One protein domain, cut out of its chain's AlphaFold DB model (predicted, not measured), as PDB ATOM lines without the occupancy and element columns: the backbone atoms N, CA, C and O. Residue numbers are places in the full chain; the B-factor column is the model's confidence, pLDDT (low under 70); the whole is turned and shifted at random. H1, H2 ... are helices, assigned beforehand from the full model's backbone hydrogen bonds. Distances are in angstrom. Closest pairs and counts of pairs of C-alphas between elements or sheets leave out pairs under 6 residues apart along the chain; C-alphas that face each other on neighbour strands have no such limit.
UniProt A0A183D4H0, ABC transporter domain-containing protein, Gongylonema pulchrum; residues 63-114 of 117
ATOM      1  N   THR A  63     -25.673  -5.627 -19.251       91.00
ATOM      2  CA  THR A  63     -26.816  -6.535 -19.205       91.00
ATOM      3  C   THR A  63     -27.601  -6.502 -20.512       91.00
ATOM      4  O   THR A  63     -27.554  -5.524 -21.266       91.00
ATOM      5  N   LEU A  64     -28.391  -7.546 -20.771       90.50
ATOM      6  CA  LEU A  64     -29.288  -7.574 -21.930       90.50
ATOM      7  C   LEU A  64     -30.278  -6.394 -21.909       90.50
ATOM      8  O   LEU A  64     -30.564  -5.819 -22.957       90.50
ATOM      9  N   ARG A  65     -30.750  -5.974 -20.724       92.12
ATOM     10  CA  ARG A  65     -31.588  -4.773 -20.552       92.12
ATOM     11  C   ARG A  65     -30.882  -3.527 -21.080       92.12
ATOM     12  O   ARG A  65     -31.465  -2.783 -21.860       92.12
ATOM     13  N   GLN A  66     -29.630  -3.313 -20.677       90.38
ATOM     14  CA  GLN A  66     -28.848  -2.158 -21.119       90.38
ATOM     15  C   GLN A  66     -28.639  -2.168 -22.634       90.38
ATOM     16  O   GLN A  66     -28.769  -1.125 -23.267       90.38
ATOM     17  N   GLN A  67     -28.395  -3.341 -23.225       88.69
ATOM     18  CA  GLN A  67     -28.216  -3.444 -24.670       88.69
ATOM     19  C   GLN A  67     -29.506  -3.176 -25.458       88.69
ATOM     20  O   GLN A  67     -29.463  -2.536 -26.505       88.69
ATOM     21  N   LEU A  68     -30.658  -3.638 -24.964       88.88
ATOM     22  CA  LEU A  68     -31.953  -3.417 -25.618       88.88
ATOM     23  C   LEU A  68     -32.455  -1.975 -25.489       88.88
ATOM     24  O   LEU A  68     -33.223  -1.525 -26.337       88.88
ATOM     25  N   LEU A  69     -32.051  -1.271 -24.430       89.50
ATOM     26  CA  LEU A  69     -32.499   0.093 -24.148       89.50
ATOM     27  C   LEU A  69     -31.520   1.168 -24.613       89.50
ATOM     28  O   LEU A  69     -31.893   2.339 -24.612       89.50
ATOM     29  N   TYR A  70     -30.309   0.802 -25.039       86.12
ATOM     30  CA  TYR A  70     -29.359   1.746 -25.620       86.12
ATOM     31  C   TYR A  70     -30.016   2.560 -26.755       86.12
ATOM     32  O   TYR A  70     -30.674   1.973 -27.619       86.12
ATOM     33  N   PRO A  71     -29.833   3.895 -26.816       83.69
ATOM     34  CA  PRO A  71     -28.949   4.745 -26.000       83.69
ATOM     35  C   PRO A  71     -29.578   5.306 -24.709       83.69
ATOM     36  O   PRO A  71     -28.955   6.123 -24.032       83.69
ATOM     37  N   SER A  72     -30.802   4.907 -24.373       85.25
ATOM     38  CA  SER A  72     -31.526   5.356 -23.180       85.25
ATOM     39  C   SER A  72     -31.036   4.667 -21.900       85.25
ATOM     40  O   SER A  72     -30.307   3.674 -21.924       85.25
ATOM     41  N   THR A  73     -31.452   5.191 -20.747       81.56
ATOM     42  CA  THR A  73     -31.152   4.603 -19.435       81.56
ATOM     43  C   THR A  73     -31.986   3.353 -19.170       81.56
ATOM     44  O   THR A  73     -33.184   3.335 -19.438       81.56
ATOM     45  N   ALA A  74     -31.361   2.329 -18.586       77.62
ATOM     46  CA  ALA A  74     -32.020   1.084 -18.201       77.62
ATOM     47  C   ALA A  74     -32.560   1.154 -16.764       77.62
ATOM     48  O   ALA A  74     -31.852   0.811 -15.813       77.62
ATOM     49  N   GLU A  75     -33.799   1.618 -16.592       80.62
ATOM     50  CA  GLU A  75     -34.428   1.691 -15.272       80.62
ATOM     51  C   GLU A  75     -35.028   0.345 -14.869       80.62
ATOM     52  O   GLU A  75     -35.948  -0.178 -15.489       80.62
ATOM     53  N   LYS A  76     -34.558  -0.223 -13.757       80.69
ATOM     54  CA  LYS A  76     -35.127  -1.476 -13.258       80.69
ATOM     55  C   LYS A  76     -36.534  -1.239 -12.713       80.69
ATOM     56  O   LYS A  76     -36.707  -0.706 -11.621       80.69
ATOM     57  N   GLY A  77     -37.535  -1.696 -13.460       88.31
ATOM     58  CA  GLY A  77     -38.933  -1.707 -13.044       88.31
ATOM     59  C   GLY A  77     -39.681  -2.930 -13.566       88.31
ATOM     60  O   GLY A  77     -39.357  -3.466 -14.629       88.31
ATOM     61  N   GLU A  78     -40.696  -3.377 -12.827       90.00
ATOM     62  CA  GLU A  78     -41.537  -4.519 -13.215       90.00
ATOM     63  C   GLU A  78     -42.283  -4.242 -14.529       90.00
ATOM     64  O   GLU A  78     -42.259  -5.063 -15.442       90.00
ATOM     65  N   ALA A  79     -42.828  -3.031 -14.681       90.50
ATOM     66  CA  ALA A  79     -43.491  -2.601 -15.912       90.50
ATOM     67  C   ALA A  79     -42.554  -2.615 -17.134       90.50
ATOM     68  O   ALA A  79     -42.941  -3.068 -18.211       90.50
ATOM     69  N   GLU A  80     -41.309  -2.154 -16.975       90.00
ATOM     70  CA  GLU A  80     -40.315  -2.173 -18.055       90.00
ATOM     71  C   GLU A  80     -39.893  -3.609 -18.393       90.00
ATOM     72  O   GLU A  80     -39.825  -3.987 -19.560       90.00
ATOM     73  N   THR A  81     -39.683  -4.434 -17.368       92.75
ATOM     74  CA  THR A  81     -39.326  -5.853 -17.510       92.75
ATOM     75  C   THR A  81     -40.389  -6.610 -18.301       92.75
ATOM     76  O   THR A  81     -40.057  -7.343 -19.237       92.75
ATOM     77  N   GLN A  82     -41.666  -6.386 -17.976       93.25
ATOM     78  CA  GLN A  82     -42.780  -6.986 -18.700       93.25
ATOM     79  C   GLN A  82     -42.807  -6.509 -20.153       93.25
ATOM     80  O   GLN A  82     -42.836  -7.331 -21.064       93.25
ATOM     81  N   ARG A  83     -42.682  -5.195 -20.386       93.00
ATOM     82  CA  ARG A  83     -42.651  -4.618 -21.738       93.00
ATOM     83  C   ARG A  83     -41.537  -5.216 -22.601       93.00
ATOM     84  O   ARG A  83     -41.781  -5.555 -23.757       93.00
ATOM     85  N   ILE A  84     -40.320  -5.334 -22.068       93.38
ATOM     86  CA  ILE A  84     -39.181  -5.911 -22.796       93.38
ATOM     87  C   ILE A  84     -39.442  -7.389 -23.107       93.38
ATOM     88  O   ILE A  84     -39.205  -7.835 -24.229       93.38
ATOM     89  N   THR A  85     -39.973  -8.139 -22.144       92.62
ATOM     90  CA  THR A  85     -40.288  -9.564 -22.317       92.62
ATOM     91  C   THR A  85     -41.368  -9.782 -23.381       92.62
ATOM     92  O   THR A  85     -41.220 -10.655 -24.240       92.62
ATOM     93  N   ASP A  86     -42.413  -8.953 -23.391       94.25
ATOM     94  CA  ASP A  86     -43.482  -9.000 -24.393       94.25
ATOM     95  C   ASP A  86     -42.943  -8.693 -25.798       94.25
ATOM     96  O   ASP A  86     -43.268  -9.391 -26.763       94.25
ATOM     97  N   LEU A  87     -42.059  -7.695 -25.916       94.06
ATOM     98  CA  LEU A  87     -41.389  -7.369 -27.176       94.06
ATOM     99  C   LEU A  87     -40.541  -8.541 -27.678       94.06
ATOM    100  O   LEU A  87     -40.724  -8.964 -28.821       94.06
ATOM    101  N   LEU A  88     -39.682  -9.119 -26.834       93.44
ATOM    102  CA  LEU A  88     -38.868 -10.286 -27.201       93.44
ATOM    103  C   LEU A  88     -39.739 -11.481 -27.607       93.44
ATOM    104  O   LEU A  88     -39.394 -12.199 -28.546       93.44
ATOM    105  N   THR A  89     -40.893 -11.656 -26.960       93.44
ATOM    106  CA  THR A  89     -41.866 -12.693 -27.319       93.44
ATOM    107  C   THR A  89     -42.458 -12.443 -28.702       93.44
ATOM    108  O   THR A  89     -42.454 -13.346 -29.541       93.44
ATOM    109  N   SER A  90     -42.911 -11.215 -28.973       95.06
ATOM    110  CA  SER A  90     -43.494 -10.834 -30.268       95.06
ATOM    111  C   SER A  90     -42.501 -10.946 -31.431       95.06
ATOM    112  O   SER A  90     -42.890 -11.296 -32.544       95.06
ATOM    113  N   LEU A  91     -41.211 -10.728 -31.155       94.00
ATOM    114  CA  LEU A  91     -40.108 -10.866 -32.109       94.00
ATOM    115  C   LEU A  91     -39.562 -12.303 -32.198       94.00
ATOM    116  O   LEU A  91     -38.604 -12.547 -32.926       94.00
ATOM    117  N   GLN A  92     -40.147 -13.257 -31.462       91.94
ATOM    118  CA  GLN A  92     -39.699 -14.653 -31.374       91.94
ATOM    119  C   GLN A  92     -38.247 -14.820 -30.879       91.94
ATOM    120  O   GLN A  92     -37.605 -15.844 -31.117       91.94
ATOM    121  N   MET A  93     -37.740 -13.849 -30.120       90.25
ATOM    122  CA  MET A  93     -36.377 -13.819 -29.585       90.25
ATOM    123  C   MET A  93     -36.268 -14.409 -28.173       90.25
ATOM    124  O   MET A  93     -35.265 -14.211 -27.508       90.25
ATOM    125  N   ASN A  94     -37.245 -15.189 -27.704       88.06
ATOM    126  CA  ASN A  94     -37.285 -15.742 -26.335       88.06
ATOM    127  C   ASN A  94     -36.007 -16.483 -25.897       88.06
ATOM    128  O   ASN A  94     -35.673 -16.522 -24.714       88.06
ATOM    129  N   LYS A  95     -35.273 -17.068 -26.849       88.25
ATOM    130  CA  LYS A  95     -34.009 -17.765 -26.584       88.25
ATOM    131  C   LYS A  95     -32.917 -16.837 -26.039       88.25
ATOM    132  O   LYS A  95     -32.030 -17.330 -25.350       88.25
ATOM    133  N   THR A  96     -32.974 -15.528 -26.306       87.00
ATOM    134  CA  THR A  96     -31.987 -14.570 -25.782       87.00
ATOM    135  C   THR A  96     -32.066 -14.464 -24.264       87.00
ATOM    136  O   THR A  96     -31.029 -14.461 -23.614       87.00
ATOM    137  N   LEU A  97     -33.271 -14.488 -23.684       88.88
ATOM    138  CA  LEU A  97     -33.451 -14.486 -22.228       88.88
ATOM    139  C   LEU A  97     -32.793 -15.705 -21.579       88.88
ATOM    140  O   LEU A  97     -32.138 -15.576 -20.552       88.88
ATOM    141  N   ILE A  98     -32.930 -16.878 -22.198       87.19
ATOM    142  CA  ILE A  98     -32.302 -18.111 -21.710       87.19
ATOM    143  C   ILE A  98     -30.779 -18.017 -21.854       87.19
ATOM    144  O   ILE A  98     -30.056 -18.309 -20.908       87.19
ATOM    145  N   ARG A  99     -30.295 -17.578 -23.023       85.50
ATOM    146  CA  ARG A  99     -28.861 -17.457 -23.329       85.50
ATOM    147  C   ARG A  99     -28.137 -16.539 -22.346       85.50
ATOM    148  O   ARG A  99     -27.038 -16.866 -21.915       85.50
ATOM    149  N   PHE A 100     -28.753 -15.415 -21.994       87.94
ATOM    150  CA  PHE A 100     -28.158 -14.401 -21.125       87.94
ATOM    151  C   PHE A 100     -28.605 -14.506 -19.664       87.94
ATOM    152  O   PHE A 100     -28.342 -13.601 -18.886       87.94
ATOM    153  N   SER A 101     -29.253 -15.609 -19.268       89.69
ATOM    154  CA  SER A 101     -29.736 -15.830 -17.893       89.69
ATOM    155  C   SER A 101     -30.664 -14.719 -17.366       89.69
ATOM    156  O   SER A 101     -30.736 -14.465 -16.168       89.69
ATOM    157  N   GLY A 102     -31.417 -14.074 -18.261       91.06
ATOM    158  CA  GLY A 102     -32.346 -12.989 -17.954       91.06
ATOM    159  C   GLY A 102     -31.932 -11.639 -18.544       91.06
ATOM    160  O   GLY A 102     -31.116 -11.549 -19.457       91.06
ATOM    161  N   LEU A 103     -32.565 -10.573 -18.047       92.06
ATOM    162  CA  LEU A 103     -32.339  -9.201 -18.520       92.06
ATOM    163  C   LEU A 103     -31.201  -8.483 -17.790       92.06
ATOM    164  O   LEU A 103     -30.618  -7.555 -18.343       92.06
ATOM    165  N   ASP A 104     -30.933  -8.870 -16.547       92.06
ATOM    166  CA  ASP A 104     -30.133  -8.086 -15.601       92.06
ATOM    167  C   ASP A 104     -28.806  -8.746 -15.219       92.06
ATOM    168  O   ASP A 104     -28.030  -8.153 -14.469       92.06
ATOM    169  N   GLU A 105     -28.540  -9.938 -15.750       90.62
ATOM    170  CA  GLU A 105     -27.251 -10.600 -15.598       90.62
ATOM    171  C   GLU A 105     -26.198  -9.924 -16.469       90.62
ATOM    172  O   GLU A 105     -26.456  -9.494 -17.597       90.62
ATOM    173  N   THR A 106     -25.005  -9.799 -15.898       88.62
ATOM    174  CA  THR A 106     -23.879  -9.133 -16.546       88.62
ATOM    175  C   THR A 106     -23.161 -10.107 -17.467       88.62
ATOM    176  O   THR A 106     -22.791 -11.205 -17.054       88.62
ATOM    177  N   VAL A 107     -22.949  -9.701 -18.716       85.06
ATOM    178  CA  VAL A 107     -22.251 -10.506 -19.718       85.06
ATOM    179  C   VAL A 107     -20.805 -10.033 -19.824       85.06
ATOM    180  O   VAL A 107     -20.519  -8.958 -20.347       85.06
ATOM    181  N   GLU A 108     -19.883 -10.858 -19.333       74.06
ATOM    182  CA  GLU A 108     -18.438 -10.649 -19.456       74.06
ATOM    183  C   GLU A 108     -17.961 -11.198 -20.813       74.06
ATOM    184  O   GLU A 108     -17.477 -12.325 -20.917       74.06
ATOM    185  N   GLY A 109     -18.175 -10.443 -21.891       68.56
ATOM    186  CA  GLY A 109     -17.786 -10.862 -23.239       68.56
ATOM    187  C   GLY A 109     -18.167  -9.865 -24.328       68.56
ATOM    188  O   GLY A 109     -18.916  -8.918 -24.094       68.56
ATOM    189  N   ASP A 110     -17.639 -10.075 -25.534       70.75
ATOM    190  CA  ASP A 110     -18.021  -9.282 -26.698       70.75
ATOM    191  C   ASP A 110     -19.344  -9.803 -27.269       70.75
ATOM    192  O   ASP A 110     -19.398 -10.874 -27.878       70.75
ATOM    193  N   TRP A 111     -20.410  -9.024 -27.098       75.94
ATOM    194  CA  TRP A 111     -21.725  -9.287 -27.682       75.94
ATOM    195  C   TRP A 111     -21.695  -9.562 -29.190       75.94
ATOM    196  O   TRP A 111     -22.563 -10.286 -29.677       75.94
ATOM    197  N   SER A 112     -20.710  -9.035 -29.926       70.00
ATOM    198  CA  SER A 112     -20.572  -9.278 -31.365       70.00
ATOM    199  C   SER A 112     -20.273 -10.745 -31.697       70.00
ATOM    200  O   SER A 112     -20.682 -11.237 -32.744       70.00
ATOM    201  N   THR A 113     -19.634 -11.466 -30.772       67.19
ATOM    202  CA  THR A 113     -19.278 -12.887 -30.920       67.19
ATOM    203  C   THR A 113     -20.362 -13.834 -30.400       67.19
ATOM    204  O   THR A 113     -20.296 -15.042 -30.597       67.19
ATOM    205  N   LEU A 114     -21.401 -13.293 -29.756       61.44
ATOM    206  CA  LEU A 114     -22.469 -14.065 -29.112       61.44
ATOM    207  C   LEU A 114     -23.628 -14.412 -30.067       61.44
ATOM    208  O   LEU A 114     -24.688 -14.826 -29.608       61.44
TER     209      LEU A 114
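This is residues 63 to 114 of the 117 residues of the protein "ABC transporter domain-containing protein" of Gongylonema pulchrum (UniProt A0A183D4H0). Three helices, none touching another, have their centres at the corners of a triangle: the short H1 stands beside the middle of the longest helix, H2, about perpendicular to it, and the short H3 lies off toward the end of H2 at residue 90. The chain bends round from H1 through H2 to H3, then residues 100 to 104 run back toward H1, and the last residues make a tail that leads away on the side far from H2. The printed part has 52 residues with three named helices, in the order H1, H2, H3, and no named strand; the class is all helix, though under half of the residues, 24 of 52, are in named elements. The whole is compact, with a radius of gyration of the C-alphas of 10.8 A, and its C-alphas span 29 by 24 by 18 A.

Begin with the longest helix, H2, residues 78 to 90: find C-alpha 78 at (-41.537, -4.519, -13.215) and go 18.3 A from there to C-alpha 90 at (-43.494, -10.834, -30.268). Before it in the chain comes H1, residues 64 to 69, 8.6 A from first to last C-alpha, beginning with C-alpha 64 at (-29.288, -7.574, -21.930). After H2 comes H3, residues 95 to 99, 6.1 A long, ending with C-alpha 99 at (-28.861, -17.457, -23.329).

Start from H2 and look toward H1: the two are close but not clearly touching, with 1 pair of C-alphas within 8 A. Their closest C-alphas are those of Arg 65 and Ile 84, 8.0 A apart. The centres of H1 and H2 are 11.6 A apart, and their lines are about perpendicular, at 90 degrees. On going from H2 to H3 you find the two near each other, with 6 pairs of C-alphas within 10 A and the closest pair 8.2 A apart. H1 and H3 are apart, but only just, with their closest C-alphas at 8.1 A. In H1, H2 and H3 each O i to N i+4 pair of the backbone is within hydrogen-bond range.

Look for the two C-alphas farthest apart at Ala 79 and Thr 113, 30.3 A from each other; those of Thr 63 and Leu 114, the first and last printed, are 13.2 A apart. The printed part has no cut. The link from H1 to H2, 8 residues, is short, and that from H2 to H3, 4 residues, is tight. Residues 100 to 114 form a long stretch with no named element, their C-alphas 4 to 16 A from the mean of the C-alphas. The mean pLDDT of the printed part is 86.7; look for values under 70 at residue 109 and residues 113 to 114.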